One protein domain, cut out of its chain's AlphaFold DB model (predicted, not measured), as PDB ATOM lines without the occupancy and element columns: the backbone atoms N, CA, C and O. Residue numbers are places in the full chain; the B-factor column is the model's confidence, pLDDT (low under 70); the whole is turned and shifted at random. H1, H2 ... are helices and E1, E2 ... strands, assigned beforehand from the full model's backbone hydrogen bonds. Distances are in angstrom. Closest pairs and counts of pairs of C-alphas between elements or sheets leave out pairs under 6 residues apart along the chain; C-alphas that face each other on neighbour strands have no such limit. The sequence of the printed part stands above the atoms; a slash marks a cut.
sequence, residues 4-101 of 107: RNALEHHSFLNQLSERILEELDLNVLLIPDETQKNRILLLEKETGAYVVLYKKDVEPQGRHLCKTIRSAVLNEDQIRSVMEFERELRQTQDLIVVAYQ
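AT A GLANCE: This is residues 4 to 101 of the 107 residues of an uncharacterized protein of Leptospira yasudae (UniProt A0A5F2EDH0). A two-strand antiparallel ribbon, E1 and E2, lies in the middle; two longer helices, H4 and H5, run side by side in opposite ways and pack on it, H4 mainly on E1 and H5 mainly on E2. Three short helices, H1 to H3, gather at the other end of the domain. The 98 printed residues hold H1 H2 H3 H4 E1 H5 E2 in that order, a mixed class of helices and strands. The whole is compact, with a radius of gyration of the C-alphas of 13.1 A and spans of 35 by 26 by 22 A.

IN THESE COORDINATES: Find C-alpha 4 at (-6.191, 70.385, -87.023), where H1, residues 4 to 9, begins. Next come H2, residues 11 to 15, and H3, residues 18 to 23. H4, residues 34 to 47, covers 19.8 A from C-alpha 34 at (-8.734, 58.199, -101.392). E1, residues 50 to 55, covers 16.8 A, H5, residues 76 to 90, 20.9 A, and E2, residues 95 to 100, 16.1 A, ending at C-alpha 100 at (-10.653, 50.915, -82.145).

HOW THE PARTS SIT: Look first at E1 and E2, antiparallel at 153 degrees, where N 52 and O 98 are 2.9 A apart, within hydrogen-bond range. The closest C-alphas of H4 and E1 are Glu 44 and Tyr 50, 5.7 A; those of H5 and E2 are Glu 86 and Val 97, 5.6 A. H4, with residues 43 to 47 alone, touches H5, closest at the C-alphas of Thr 47 and Gln 78, 5.8 A, at a shallow tilt of 14 degrees, opposite ways. H1 and H2 are close but not clearly touching, with the C-alphas of Leu 7 and Leu 13 closest at 6.0 A; so are H2 and H3, Leu 13 and Leu 21, 7.7 A. H3 and H4 are apart. Every O i to N i+4 pair is within range in H1, H3, H4 and H5; H2 has 0 of 1, but 2 of 2 O i to N i+3 pairs.

THE WHOLE: The C-alphas of Arg 19 and Gln 91 are the two farthest apart, 36.5 A. The printed part has no cut. The link from E1 to H5, residues 56 to 75, is long. Mean pLDDT of the printed part is 91.0, and residue 4 is under 70.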
ATOM      1  N   ARG A   4      -4.957  70.078 -86.289       69.88
ATOM      2  CA  ARG A   4      -6.191  70.385 -87.023       69.88
ATOM      3  C   ARG A   4      -6.419  69.471 -88.233       69.88
ATOM      4  O   ARG A   4      -7.535  69.030 -88.459       69.88
ATOM      5  N   ASN A   5      -5.351  69.132 -88.951       78.38
ATOM      6  CA  ASN A   5      -5.407  68.265 -90.126       78.38
ATOM      7  C   ASN A   5      -5.693  66.802 -89.718       78.38
ATOM      8  O   ASN A   5      -6.494  66.112 -90.336       78.38
ATOM      9  N   ALA A   6      -5.127  66.339 -88.597       79.75
ATOM     10  CA  ALA A   6      -5.437  65.011 -88.064       79.75
ATOM     11  C   ALA A   6      -6.922  64.869 -87.675       79.75
ATOM     12  O   ALA A   6      -7.542  63.857 -87.994       79.75
ATOM     13  N   LEU A   7      -7.500  65.887 -87.026       81.56
ATOM     14  CA  LEU A   7      -8.902  65.897 -86.584       81.56
ATOM     15  C   LEU A   7      -9.909  65.903 -87.746       81.56
ATOM     16  O   LEU A   7     -10.999  65.344 -87.614       81.56
ATOM     17  N   GLU A   8      -9.551  66.512 -88.879       83.00
ATOM     18  CA  GLU A   8     -10.375  66.532 -90.096       83.00
ATOM     19  C   GLU A   8     -10.462  65.143 -90.747       83.00
ATOM     20  O   GLU A   8     -11.535  64.727 -91.184       83.00
ATOM     21  N   HIS A   9      -9.352  64.401 -90.768       84.38
ATOM     22  CA  HIS A   9      -9.290  63.074 -91.388       84.38
ATOM     23  C   HIS A   9      -9.688  61.931 -90.449       84.38
ATOM     24  O   HIS A   9     -10.175  60.902 -90.912       84.38
ATOM     25  N   HIS A  10      -9.530  62.117 -89.138       87.31
ATOM     26  CA  HIS A  10      -9.835  61.125 -88.108       87.31
ATOM     27  C   HIS A  10     -10.915  61.665 -87.175       87.31
ATOM     28  O   HIS A  10     -10.667  61.969 -86.010       87.31
ATOM     29  N   SER A  11     -12.137  61.801 -87.692       84.44
ATOM     30  CA  SER A  11     -13.228  62.511 -87.008       84.44
ATOM     31  C   SER A  11     -13.590  61.948 -85.628       84.44
ATOM     32  O   SER A  11     -14.088  62.693 -84.782       84.44
ATOM     33  N   PHE A  12     -13.310  60.665 -85.366       89.19
ATOM     34  CA  PHE A  12     -13.507  60.050 -84.052       89.19
ATOM     35  C   PHE A  12     -12.649  60.707 -82.961       89.19
ATOM     36  O   PHE A  12     -13.069  60.744 -81.809       89.19
ATOM     37  N   LEU A  13     -11.501  61.301 -83.308       90.50
ATOM     38  CA  LEU A  13     -10.657  62.033 -82.361       90.50
ATOM     39  C   LEU A  13     -11.394  63.213 -81.709       90.50
ATOM     40  O   LEU A  13     -11.081  63.557 -80.575       90.50
ATOM     41  N   ASN A  14     -12.425  63.775 -82.354       89.12
ATOM     42  CA  ASN A  14     -13.259  64.835 -81.769       89.12
ATOM     43  C   ASN A  14     -14.116  64.356 -80.579       89.12
ATOM     44  O   ASN A  14     -14.742  65.170 -79.910       89.12
ATOM     45  N   GLN A  15     -14.179  63.045 -80.321       90.00
ATOM     46  CA  GLN A  15     -14.838  62.480 -79.137       90.00
ATOM     47  C   GLN A  15     -13.894  62.380 -77.927       90.00
ATOM     48  O   GLN A  15     -14.336  62.039 -76.829       90.00
ATOM     49  N   LEU A  16     -12.596  62.634 -78.119       89.44
ATOM     50  CA  LEU A  16     -11.608  62.657 -77.045       89.44
ATOM     51  C   LEU A  16     -11.640  64.009 -76.333       89.44
ATOM     52  O   LEU A  16     -11.926  65.037 -76.942       89.44
ATOM     53  N   SER A  17     -11.329  64.020 -75.036       88.94
ATOM     54  CA  SER A  17     -11.191  65.279 -74.301       88.94
ATOM     55  C   SER A  17      -9.960  66.057 -74.773       88.94
ATOM     56  O   SER A  17      -8.961  65.460 -75.179       88.94
ATOM     57  N   GLU A  18     -10.003  67.387 -74.661       88.25
ATOM     58  CA  GLU A  18      -8.885  68.269 -75.039       88.25
ATOM     59  C   GLU A  18      -7.576  67.848 -74.361       88.25
ATOM     60  O   GLU A  18      -6.561  67.681 -75.028       88.25
ATOM     61  N   ARG A  19      -7.629  67.530 -73.061       88.50
ATOM     62  CA  ARG A  19      -6.470  67.035 -72.307       88.50
ATOM     63  C   ARG A  19      -5.854  65.771 -72.917       88.50
ATOM     64  O   ARG A  19      -4.638  65.636 -72.940       88.50
ATOM     65  N   ILE A  20      -6.674  64.827 -73.388       88.94
ATOM     66  CA  ILE A  20      -6.156  63.620 -74.047       88.94
ATOM     67  C   ILE A  20      -5.516  64.000 -75.384       88.94
ATOM     68  O   ILE A  20      -4.415  63.545 -75.675       88.94
ATOM     69  N   LEU A  21      -6.170  64.847 -76.180       88.38
ATOM     70  CA  LEU A  21      -5.660  65.282 -77.484       88.38
ATOM     71  C   LEU A  21      -4.318  66.027 -77.396       88.38
ATOM     72  O   LEU A  21      -3.491  65.873 -78.295       88.38
ATOM     73  N   GLU A  22      -4.096  66.797 -76.330       88.06
ATOM     74  CA  GLU A  22      -2.831  67.493 -76.055       88.06
ATOM     75  C   GLU A  22      -1.682  66.531 -75.724       88.06
ATOM     76  O   GLU A  22      -0.534  66.793 -76.080       88.06
ATOM     77  N   GLU A  23      -1.977  65.409 -75.063       89.06
ATOM     78  CA  GLU A  23      -0.980  64.400 -74.692       89.06
ATOM     79  C   GLU A  23      -0.664  63.423 -75.840       89.06
ATOM     80  O   GLU A  23       0.368  62.747 -75.803       89.06
ATOM     81  N   LEU A  24      -1.550  63.302 -76.835       88.44
ATOM     82  CA  LEU A  24      -1.402  62.365 -77.945       88.44
ATOM     83  C   LEU A  24      -0.394  62.854 -78.986       88.44
ATOM     84  O   LEU A  24      -0.473  63.978 -79.482       88.44
ATOM     85  N   ASP A  25       0.479  61.948 -79.425       88.12
ATOM     86  CA  ASP A  25       1.212  62.173 -80.666       88.12
ATOM     87  C   ASP A  25       0.345  61.753 -81.853       88.12
ATOM     88  O   ASP A  25       0.128  60.569 -82.093       88.12
ATOM     89  N   LEU A  26      -0.166  62.726 -82.605       88.06
ATOM     90  CA  LEU A  26      -0.944  62.458 -83.814       88.06
ATOM     91  C   LEU A  26      -0.060  62.282 -85.056       88.06
ATOM     92  O   LEU A  26      -0.565  61.884 -86.101       88.06
ATOM     93  N   ASN A  27       1.252  62.540 -84.989       86.94
ATOM     94  CA  ASN A  27       2.135  62.423 -86.155       86.94
ATOM     95  C   ASN A  27       2.363  60.972 -86.593       86.94
ATOM     96  O   ASN A  27       2.647  60.739 -87.775       86.94
ATOM     97  N   VAL A  28       2.205  60.015 -85.673       89.00
ATOM     98  CA  VAL A  28       2.240  58.575 -85.974       89.00
ATOM     99  C   VAL A  28       1.053  58.133 -86.828       89.00
ATOM    100  O   VAL A  28       1.145  57.116 -87.514       89.00
ATOM    101  N   LEU A  29      -0.039  58.906 -86.845       91.25
ATOM    102  CA  LEU A  29      -1.182  58.639 -87.707       91.25
ATOM    103  C   LEU A  29      -0.864  58.990 -89.157       91.25
ATOM    104  O   LEU A  29      -0.235  60.009 -89.473       91.25
ATOM    105  N   LEU A  30      -1.337  58.141 -90.059       92.25
ATOM    106  CA  LEU A  30      -1.364  58.428 -91.481       92.25
ATOM    107  C   LEU A  30      -2.655  59.178 -91.832       92.25
ATOM    108  O   LEU A  30      -3.729  58.862 -91.321       92.25
ATOM    109  N   ILE A  31      -2.555  60.156 -92.731       91.44
ATOM    110  CA  ILE A  31      -3.717  60.675 -93.455       91.44
ATOM    111  C   ILE A  31      -3.889  59.777 -94.687       91.44
ATOM    112  O   ILE A  31      -2.985  59.775 -95.525       91.44
ATOM    113  N   PRO A  32      -4.972  58.986 -94.778       91.50
ATOM    114  CA  PRO A  32      -5.145  58.052 -95.880       91.50
ATOM    115  C   PRO A  32      -5.390  58.788 -97.199       91.50
ATOM    116  O   PRO A  32      -6.071  59.817 -97.224       91.50
ATOM    117  N   ASP A  33      -4.884  58.230 -98.300       92.38
ATOM    118  CA  ASP A  33      -5.326  58.627 -99.640       92.38
ATOM    119  C   ASP A  33      -6.767  58.152 -99.923       92.38
ATOM    120  O   ASP A  33      -7.382  57.448 -99.120       92.38
ATOM    121  N   GLU A  34      -7.341  58.537-101.065       92.31
ATOM    122  CA  GLU A  34      -8.734  58.199-101.392       92.31
ATOM    123  C   GLU A  34      -8.979  56.685-101.537       92.31
ATOM    124  O   GLU A  34     -10.048  56.192-101.167       92.31
ATOM    125  N   THR A  35      -8.000  55.910-102.010       92.50
ATOM    126  CA  THR A  35      -8.126  54.450-102.106       92.50
ATOM    127  C   THR A  35      -8.125  53.820-100.715       92.50
ATOM    128  O   THR A  35      -9.016  53.030-100.389       92.50
ATOM    129  N   GLN A  36      -7.175  54.217 -99.869       94.19
ATOM    130  CA  GLN A  36      -7.074  53.774 -98.480       94.19
ATOM    131  C   GLN A  36      -8.324  54.159 -97.687       94.19
ATOM    132  O   GLN A  36      -8.885  53.330 -96.976       94.19
ATOM    133  N   LYS A  37      -8.820  55.387 -97.860       93.88
ATOM    134  CA  LYS A  37     -10.023  55.904 -97.199       93.88
ATOM    135  C   LYS A  37     -11.270  55.098 -97.554       93.88
ATOM    136  O   LYS A  37     -12.028  54.732 -96.659       93.88
ATOM    137  N   ASN A  38     -11.466  54.758 -98.827       94.75
ATOM    138  CA  ASN A  38     -12.586  53.908 -99.238       94.75
ATOM    139  C   ASN A  38     -12.506  52.511 -98.604       94.75
ATOM    140  O   ASN A  38     -13.518  51.978 -98.145       94.75
ATOM    141  N   ARG A  39     -11.304  51.930 -98.524       95.19
ATOM    142  CA  ARG A  39     -11.094  50.618 -97.897       95.19
ATOM    143  C   ARG A  39     -11.319  50.653 -96.385       95.19
ATOM    144  O   ARG A  39     -11.966  49.754 -95.853       95.19
ATOM    145  N   ILE A  40     -10.865  51.715 -95.722       95.69
ATOM    146  CA  ILE A  40     -11.133  51.991 -94.304       95.69
ATOM    147  C   ILE A  40     -12.641  52.049 -94.054       95.69
ATOM    148  O   ILE A  40     -13.124  51.324 -93.196       95.69
ATOM    149  N   LEU A  41     -13.403  52.820 -94.838       95.38
ATOM    150  CA  LEU A  41     -14.858  52.939 -94.661       95.38
ATOM    151  C   LEU A  41     -15.593  51.597 -94.801       95.38
ATOM    152  O   LEU A  41     -16.553  51.337 -94.072       95.38
ATOM    153  N   LEU A  42     -15.150  50.735 -95.722       96.56
ATOM    154  CA  LEU A  42     -15.691  49.380 -95.856       96.56
ATOM    155  C   LEU A  42     -15.397  48.540 -94.610       96.56
ATOM    156  O   LEU A  42     -16.319  47.957 -94.043       96.56
ATOM    157  N   LEU A  43     -14.148  48.546 -94.135       96.69
ATOM    158  CA  LEU A  43     -13.767  47.832 -92.917       96.69
ATOM    159  C   LEU A  43     -14.508  48.357 -91.689       96.69
ATOM    160  O   LEU A  43     -14.982  47.559 -90.889       96.69
ATOM    161  N   GLU A  44     -14.670  49.669 -91.529       96.88
ATOM    162  CA  GLU A  44     -15.447  50.250 -90.426       96.88
ATOM    163  C   GLU A  44     -16.907  49.781 -90.448       96.88
ATOM    164  O   GLU A  44     -17.498  49.532 -89.397       96.88
ATOM    165  N   LYS A  45     -17.494  49.611 -91.639       96.69
ATOM    166  CA  LYS A  45     -18.849  49.072 -91.797       96.69
ATOM    167  C   LYS A  45     -18.922  47.580 -91.453       96.69
ATOM    168  O   LYS A  45     -19.882  47.166 -90.811       96.69
ATOM    169  N   GLU A  46     -17.939  46.788 -91.872       96.44
ATOM    170  CA  GLU A  46     -17.869  45.338 -91.615       96.44
ATOM    171  C   GLU A  46     -17.587  45.013 -90.145       96.44
ATOM    172  O   GLU A  46     -18.151  44.080 -89.570       96.44
ATOM    173  N   THR A  47     -16.702  45.791 -89.529       96.62
ATOM    174  CA  THR A  47     -16.231  45.580 -88.156       96.62
ATOM    175  C   THR A  47     -17.096  46.288 -87.122       96.62
ATOM    176  O   THR A  47     -17.097  45.911 -85.954       96.62
ATOM    177  N   GLY A  48     -17.813  47.338 -87.529       96.06
ATOM    178  CA  GLY A  48     -18.458  48.260 -86.605       96.06
ATOM    179  C   GLY A  48     -17.461  49.067 -85.769       96.06
ATOM    180  O   GLY A  48     -17.876  49.639 -84.769       96.06
ATOM    181  N   ALA A  49     -16.177  49.114 -86.141       96.81
ATOM    182  CA  ALA A  49     -15.096  49.786 -85.418       96.81
ATOM    183  C   ALA A  49     -14.705  51.125 -86.069       96.81
ATOM    184  O   ALA A  49     -15.179  51.463 -87.153       96.81
ATOM    185  N   TYR A  50     -13.829  51.883 -85.406       95.69
ATOM    186  CA  TYR A  50     -13.035  52.926 -86.064       95.69
ATOM    187  C   TYR A  50     -11.734  52.315 -86.574       95.69
ATOM    188  O   TYR A  50     -11.049  51.646 -85.800       95.69
ATOM    189  N   VAL A  51     -11.368  52.539 -87.834       95.88
ATOM    190  CA  VAL A  51     -10.165  51.943 -88.434       95.88
ATOM    191  C   VAL A  51      -9.160  53.030 -88.783       95.88
ATOM    192  O   VAL A  51      -9.472  54.001 -89.465       95.88
ATOM    193  N   VAL A  52      -7.931  52.863 -88.297       94.75
ATOM    194  CA  VAL A  52      -6.887  53.888 -88.350       94.75
ATOM    195  C   VAL A  52      -5.580  53.284 -88.840       94.75
ATOM    196  O   VAL A  52      -5.240  52.151 -88.499       94.75
ATOM    197  N   LEU A  53      -4.834  54.066 -89.618       94.44
ATOM    198  CA  LEU A  53      -3.529  53.689 -90.146       94.44
ATOM    199  C   LEU A  53      -2.402  54.377 -89.371       94.44
ATOM    200  O   LEU A  53      -2.425  55.594 -89.171       94.44
ATOM    201  N   TYR A  54      -1.396  53.593 -88.990       92.69
ATOM    202  CA  TYR A  54      -0.188  54.050 -88.307       92.69
ATOM    203  C   TYR A  54       1.044  53.878 -89.186       92.69
ATOM    204  O   TYR A  54       1.190  52.874 -89.885       92.69
ATOM    205  N   LYS A  55       1.959  54.843 -89.094       90.88
ATOM    206  CA  LYS A  55       3.311  54.759 -89.654       90.88
ATOM    207  C   LYS A  55       4.171  53.928 -88.704       90.88
ATOM    208  O   LYS A  55       4.259  54.258 -87.525       90.88
ATOM    209  N   LYS A  56       4.788  52.858 -89.201       83.62
ATOM    210  CA  LYS A  56       5.508  51.886 -88.365       83.62
ATOM    211  C   LYS A  56       6.836  52.408 -87.807       83.62
ATOM    212  O   LYS A  56       7.144  52.143 -86.653       83.62
ATOM    213  N   ASP A  57       7.574  53.183 -88.597       82.56
ATOM    214  CA  ASP A  57       8.939  53.618 -88.257       82.56
ATOM    215  C   ASP A  57       8.996  55.052 -87.704       82.56
ATOM    216  O   ASP A  57       9.987  55.764 -87.862       82.56
ATOM    217  N   VAL A  58       7.907  55.506 -87.078       82.81
ATOM    218  CA  VAL A  58       7.843  56.819 -86.429       82.81
ATOM    219  C   VAL A  58       7.870  56.625 -84.923       82.81
ATOM    220  O   VAL A  58       6.959  56.034 -84.346       82.81
ATOM    221  N   GLU A  59       8.911  57.150 -84.285       82.88
ATOM    222  CA  GLU A  59       9.002  57.181 -82.830       82.88
ATOM    223  C   GLU A  59       8.020  58.225 -82.266       82.88
ATOM    224  O   GLU A  59       8.107  59.402 -82.640       82.88
ATOM    225  N   PRO A  60       7.073  57.824 -81.396       83.12
ATOM    226  CA  PRO A  60       6.090  58.744 -80.850       83.12
ATOM    227  C   PRO A  60       6.732  59.719 -79.857       83.12
ATOM    228  O   PRO A  60       7.426  59.313 -78.930       83.12
ATOM    229  N   GLN A  61       6.426  61.006 -79.995       85.88
ATOM    230  CA  GLN A  61       6.867  62.084 -79.095       85.88
ATOM    231  C   GLN A  61       5.875  62.355 -77.946       85.88
ATOM    232  O   GLN A  61       6.023  63.312 -77.188       85.88
ATOM    233  N   GLY A  62       4.845  61.520 -77.815       86.62
ATOM    234  CA  GLY A  62       3.751  61.666 -76.860       86.62
ATOM    235  C   GLY A  62       3.043  60.337 -76.612       86.62
ATOM    236  O   GLY A  62       3.544  59.263 -76.954       86.62
ATOM    237  N   ARG A  63       1.855  60.383 -76.004       86.12
ATOM    238  CA  ARG A  63       1.065  59.173 -75.768       86.12
ATOM    239  C   ARG A  63       0.567  58.593 -77.082       86.12
ATOM    240  O   ARG A  63       0.097  59.301 -77.969       86.12
ATOM    241  N   HIS A  64       0.614  57.269 -77.168       86.56
ATOM    242  CA  HIS A  64       0.049  56.542 -78.290       86.56
ATOM    243  C   HIS A  64      -1.442  56.276 -78.051       86.56
ATOM    244  O   HIS A  64      -1.855  55.854 -76.964       86.56
ATOM    245  N   LEU A  65      -2.256  56.439 -79.090       87.50
ATOM    246  CA  LEU A  65      -3.696  56.161 -79.054       87.50
ATOM    247  C   LEU A  65      -4.002  54.718 -78.618       87.50
ATOM    248  O   LEU A  65      -4.913  54.502 -77.829       87.50
ATOM    249  N   CYS A  66      -3.187  53.736 -79.027       86.50
ATOM    250  CA  CYS A  66      -3.332  52.333 -78.592       86.50
ATOM    251  C   CYS A  66      -3.139  52.094 -77.082       86.50
ATOM    252  O   CYS A  66      -3.530  51.045 -76.581       86.50
ATOM    253  N   LYS A  67      -2.535  53.043 -76.356       87.06
ATOM    254  CA  LYS A  67      -2.411  53.006 -74.890       87.06
ATOM    255  C   LYS A  67      -3.517  53.789 -74.184       87.06
ATOM    256  O   LYS A  67      -3.572  53.782 -72.961       87.06
ATOM    257  N   THR A  68      -4.368  54.462 -74.950       87.94
ATOM    258  CA  THR A  68      -5.386  55.386 -74.443       87.94
ATOM    259  C   THR A  68      -6.790  54.847 -74.703       87.94
ATOM    260  O   THR A  68      -7.626  54.848 -73.805       87.94
ATOM    261  N   ILE A  69      -7.039  54.350 -75.917       90.62
ATOM    262  CA  ILE A  69      -8.346  53.877 -76.383       90.62
ATOM    263  C   ILE A  69      -8.335  52.356 -76.515       90.62
ATOM    264  O   ILE A  69      -7.372  51.776 -77.022       90.62
ATOM    265  N   ARG A  70      -9.440  51.720 -76.117       92.31
ATOM    266  CA  ARG A  70      -9.659  50.280 -76.266       92.31
ATOM    267  C   ARG A  70      -9.707  49.860 -77.734       92.31
ATOM    268  O   ARG A  70     -10.404  50.462 -78.555       92.31
ATOM    269  N   SER A  71      -9.010  48.774 -78.045       94.12
ATOM    270  CA  SER A  71      -9.148  48.070 -79.321       94.12
ATOM    271  C   SER A  71     -10.555  47.496 -79.478       94.12
ATOM    272  O   SER A  71     -11.201  47.133 -78.493       94.12
ATOM    273  N   ALA A  72     -11.027  47.401 -80.717       95.44
ATOM    274  CA  ALA A  72     -12.288  46.739 -81.016       95.44
ATOM    275  C   ALA A  72     -12.204  45.236 -80.707       95.44
ATOM    276  O   ALA A  72     -11.177  44.597 -80.944       95.44
ATOM    277  N   VAL A  73     -13.304  44.666 -80.210       95.19
ATOM    278  CA  VAL A  73     -13.471  43.212 -80.112       95.19
ATOM    279  C   VAL A  73     -14.021  42.733 -81.447       95.19
ATOM    280  O   VAL A  73     -15.160  43.039 -81.787       95.19
ATOM    281  N   LEU A  74     -13.192  42.022 -82.205       96.44
ATOM    282  CA  LEU A  74     -13.510  41.544 -83.546       96.44
ATOM    283  C   LEU A  74     -13.675  40.021 -83.546       96.44
ATOM    284  O   LEU A  74     -13.003  39.321 -82.787       96.44
ATOM    285  N   ASN A  75     -14.554  39.511 -84.407       97.44
ATOM    286  CA  ASN A  75     -14.629  38.077 -84.693       97.44
ATOM    287  C   ASN A  75     -13.535  37.643 -85.692       97.44
ATOM    288  O   ASN A  75     -12.812  38.476 -86.238       97.44
ATOM    289  N   GLU A  76     -13.401  36.338 -85.935       97.31
ATOM    290  CA  GLU A  76     -12.327  35.791 -86.781       97.31
ATOM    291  C   GLU A  76     -12.338  36.330 -88.219       97.31
ATOM    292  O   GLU A  76     -11.277  36.641 -88.765       97.31
ATOM    293  N   ASP A  77     -13.517  36.483 -88.824       97.06
ATOM    294  CA  ASP A  77     -13.650  36.991 -90.194       97.06
ATOM    295  C   ASP A  77     -13.263  38.473 -90.273       97.06
ATOM    296  O   ASP A  77     -12.510  38.883 -91.154       97.06
ATOM    297  N   GLN A  78     -13.696  39.271 -89.298       97.38
ATOM    298  CA  GLN A  78     -13.338  40.683 -89.182       97.38
ATOM    299  C   GLN A  78     -11.833  40.879 -88.964       97.38
ATOM    300  O   GLN A  78     -11.228  41.756 -89.584       97.38
ATOM    301  N   ILE A  79     -11.212  40.053 -88.114       97.00
ATOM    302  CA  ILE A  79      -9.756  40.055 -87.919       97.00
ATOM    303  C   ILE A  79      -9.059  39.758 -89.246       97.00
ATOM    304  O   ILE A  79      -8.109  40.455 -89.607       97.00
ATOM    305  N   ARG A  80      -9.547  38.767 -89.999       97.31
ATOM    306  CA  ARG A  80      -8.984  38.410 -91.304       97.31
ATOM    307  C   ARG A  80      -9.055  39.571 -92.292       97.31
ATOM    308  O   ARG A  80      -8.025  39.890 -92.877       97.31
ATOM    309  N   SER A  81     -10.199  40.248 -92.411       96.62
ATOM    310  CA  SER A  81     -10.339  41.421 -93.286       96.62
ATOM    311  C   SER A  81      -9.340  42.532 -92.935       96.62
ATOM    312  O   SER A  81      -8.721  43.121 -93.823       96.62
ATOM    313  N   VAL A  82      -9.131  42.802 -91.640       96.69
ATOM    314  CA  VAL A  82      -8.152  43.802 -91.177       96.69
ATOM    315  C   VAL A  82      -6.720  43.378 -91.519       96.69
ATOM    316  O   VAL A  82      -5.948  44.181 -92.044       96.69
ATOM    317  N   MET A  83      -6.365  42.115 -91.267       96.25
ATOM    318  CA  MET A  83      -5.030  41.583 -91.564       96.25
ATOM    319  C   MET A  83      -4.733  41.543 -93.066       96.25
ATOM    320  O   MET A  83      -3.597  41.788 -93.475       96.25
ATOM    321  N   GLU A  84      -5.731  41.238 -93.896       96.25
ATOM    322  CA  GLU A  84      -5.595  41.260 -95.352       96.25
ATOM    323  C   GLU A  84      -5.296  42.668 -95.857       96.25
ATOM    324  O   GLU A  84      -4.350  42.839 -96.628       96.25
ATOM    325  N   PHE A  85      -6.019  43.671 -95.358       95.69
ATOM    326  CA  PHE A  85      -5.752  45.060 -95.713       95.69
ATOM    327  C   PHE A  85      -4.365  45.520 -95.243       95.69
ATOM    328  O   PHE A  85      -3.626  46.131 -96.013       95.69
ATOM    329  N   GLU A  86      -3.953  45.178 -94.019       95.50
ATOM    330  CA  GLU A  86      -2.599  45.493 -93.547       95.50
ATOM    331  C   GLU A  86      -1.521  44.849 -94.431       95.50
ATOM    332  O   GLU A  86      -0.519  45.484 -94.767       95.50
ATOM    333  N   ARG A  87      -1.733  43.597 -94.850       94.25
ATOM    334  CA  ARG A  87      -0.819  42.891 -95.753       94.25
ATOM    335  C   ARG A  87      -0.728  43.569 -97.118       94.25
ATOM    336  O   ARG A  87       0.373  43.656 -97.651       94.25
ATOM    337  N   GLU A  88      -1.847  44.028 -97.679       93.38
ATOM    338  CA  GLU A  88      -1.879  44.794 -98.934       93.38
ATOM    339  C   GLU A  88      -1.077  46.094 -98.804       93.38
ATOM    340  O   GLU A  88      -0.219  46.377 -99.640       93.38
ATOM    341  N   LEU A  89      -1.281  46.847 -97.716       92.25
ATOM    342  CA  LEU A  89      -0.545  48.088 -97.467       92.25
ATOM    343  C   LEU A  89       0.962  47.840 -97.388       92.25
ATOM    344  O   LEU A  89       1.721  48.533 -98.061       92.25
ATOM    345  N   ARG A  90       1.395  46.793 -96.675       87.75
ATOM    346  CA  ARG A  90       2.816  46.432 -96.512       87.75
ATOM    347  C   ARG A  90       3.552  46.079 -97.801       87.75
ATOM    348  O   ARG A  90       4.778  46.072 -97.803       87.75
ATOM    349  N   GLN A  91       2.845  45.817 -98.900       87.62
ATOM    350  CA  GLN A  91       3.484  45.635-100.208       87.62
ATOM    351  C   GLN A  91       4.014  46.949-100.791       87.62
ATOM    352  O   GLN A  91       4.868  46.927-101.674       87.62
ATOM    353  N   THR A  92       3.504  48.088-100.316       85.12
ATOM    354  CA  THR A  92       3.822  49.417-100.857       85.12
ATOM    355  C   THR A  92       4.337  50.388 -99.796       85.12
ATOM    356  O   THR A  92       5.153  51.251-100.110       85.12
ATOM    357  N   GLN A  93       3.885  50.260 -98.546       86.25
ATOM    358  CA  GLN A  93       4.200  51.150 -97.432       86.25
ATOM    359  C   GLN A  93       4.224  50.365 -96.112       86.25
ATOM    360  O   GLN A  93       3.315  49.588 -95.829       86.25
ATOM    361  N   ASP A  94       5.221  50.602 -95.258       87.44
ATOM    362  CA  ASP A  94       5.308  49.978 -93.930       87.44
ATOM    363  C   ASP A  94       4.305  50.626 -92.949       87.44
ATOM    364  O   ASP A  94       4.624  51.496 -92.131       87.44
ATOM    365  N   LEU A  95       3.042  50.215 -93.077       92.25
ATOM    366  CA  LEU A  95       1.911  50.688 -92.284       92.25
ATOM    367  C   LEU A  95       1.344  49.585 -91.383       92.25
ATOM    368  O   LEU A  95       1.536  48.383 -91.605       92.25
ATOM    369  N   ILE A  96       0.631  50.022 -90.350       92.88
ATOM    370  CA  ILE A  96      -0.105  49.170 -89.412       92.88
ATOM    371  C   ILE A  96      -1.569  49.606 -89.412       92.88
ATOM    372  O   ILE A  96      -1.855  50.806 -89.378       92.88
ATOM    373  N   VAL A  97      -2.489  48.644 -89.423       95.50
ATOM    374  CA  VAL A  97      -3.933  48.884 -89.355       95.50
ATOM    375  C   VAL A  97      -4.408  48.574 -87.941       95.50
ATOM    376  O   VAL A  97      -4.180  47.488 -87.415       95.50
ATOM    377  N   VAL A  98      -5.096  49.521 -87.309       94.94
ATOM    378  CA  VAL A  98      -5.643  49.338 -85.960       94.94
ATOM    379  C   VAL A  98      -7.136  49.624 -85.963       94.94
ATOM    380  O   VAL A  98      -7.574  50.660 -86.457       94.94
ATOM    381  N   ALA A  99      -7.905  48.713 -85.365       96.38
ATOM    382  CA  ALA A  99      -9.333  48.879 -85.128       96.38
ATOM    383  C   ALA A  99      -9.597  49.263 -83.662       96.38
ATOM    384  O   ALA A  99      -9.255  48.520 -82.736       96.38
ATOM    385  N   TYR A 100     -10.227  50.415 -83.450       95.94
ATOM    386  CA  TYR A 100     -10.653  50.915 -82.145       95.94
ATOM    387  C   TYR A 100     -12.137  50.691 -81.914       95.94
ATOM    388  O   TYR A 100     -12.950  50.757 -82.838       95.94
ATOM    389  N   GLN A 101     -12.495  50.454 -80.656       94.69
ATOM    390  CA  GLN A 101     -13.883  50.274 -80.267       94.69
ATOM    391  C   GLN A 101     -14.723  51.510 -80.624       94.69
ATOM    392  O   GLN A 101     -14.286  52.652 -80.465       94.69
TER     393      GLN A 101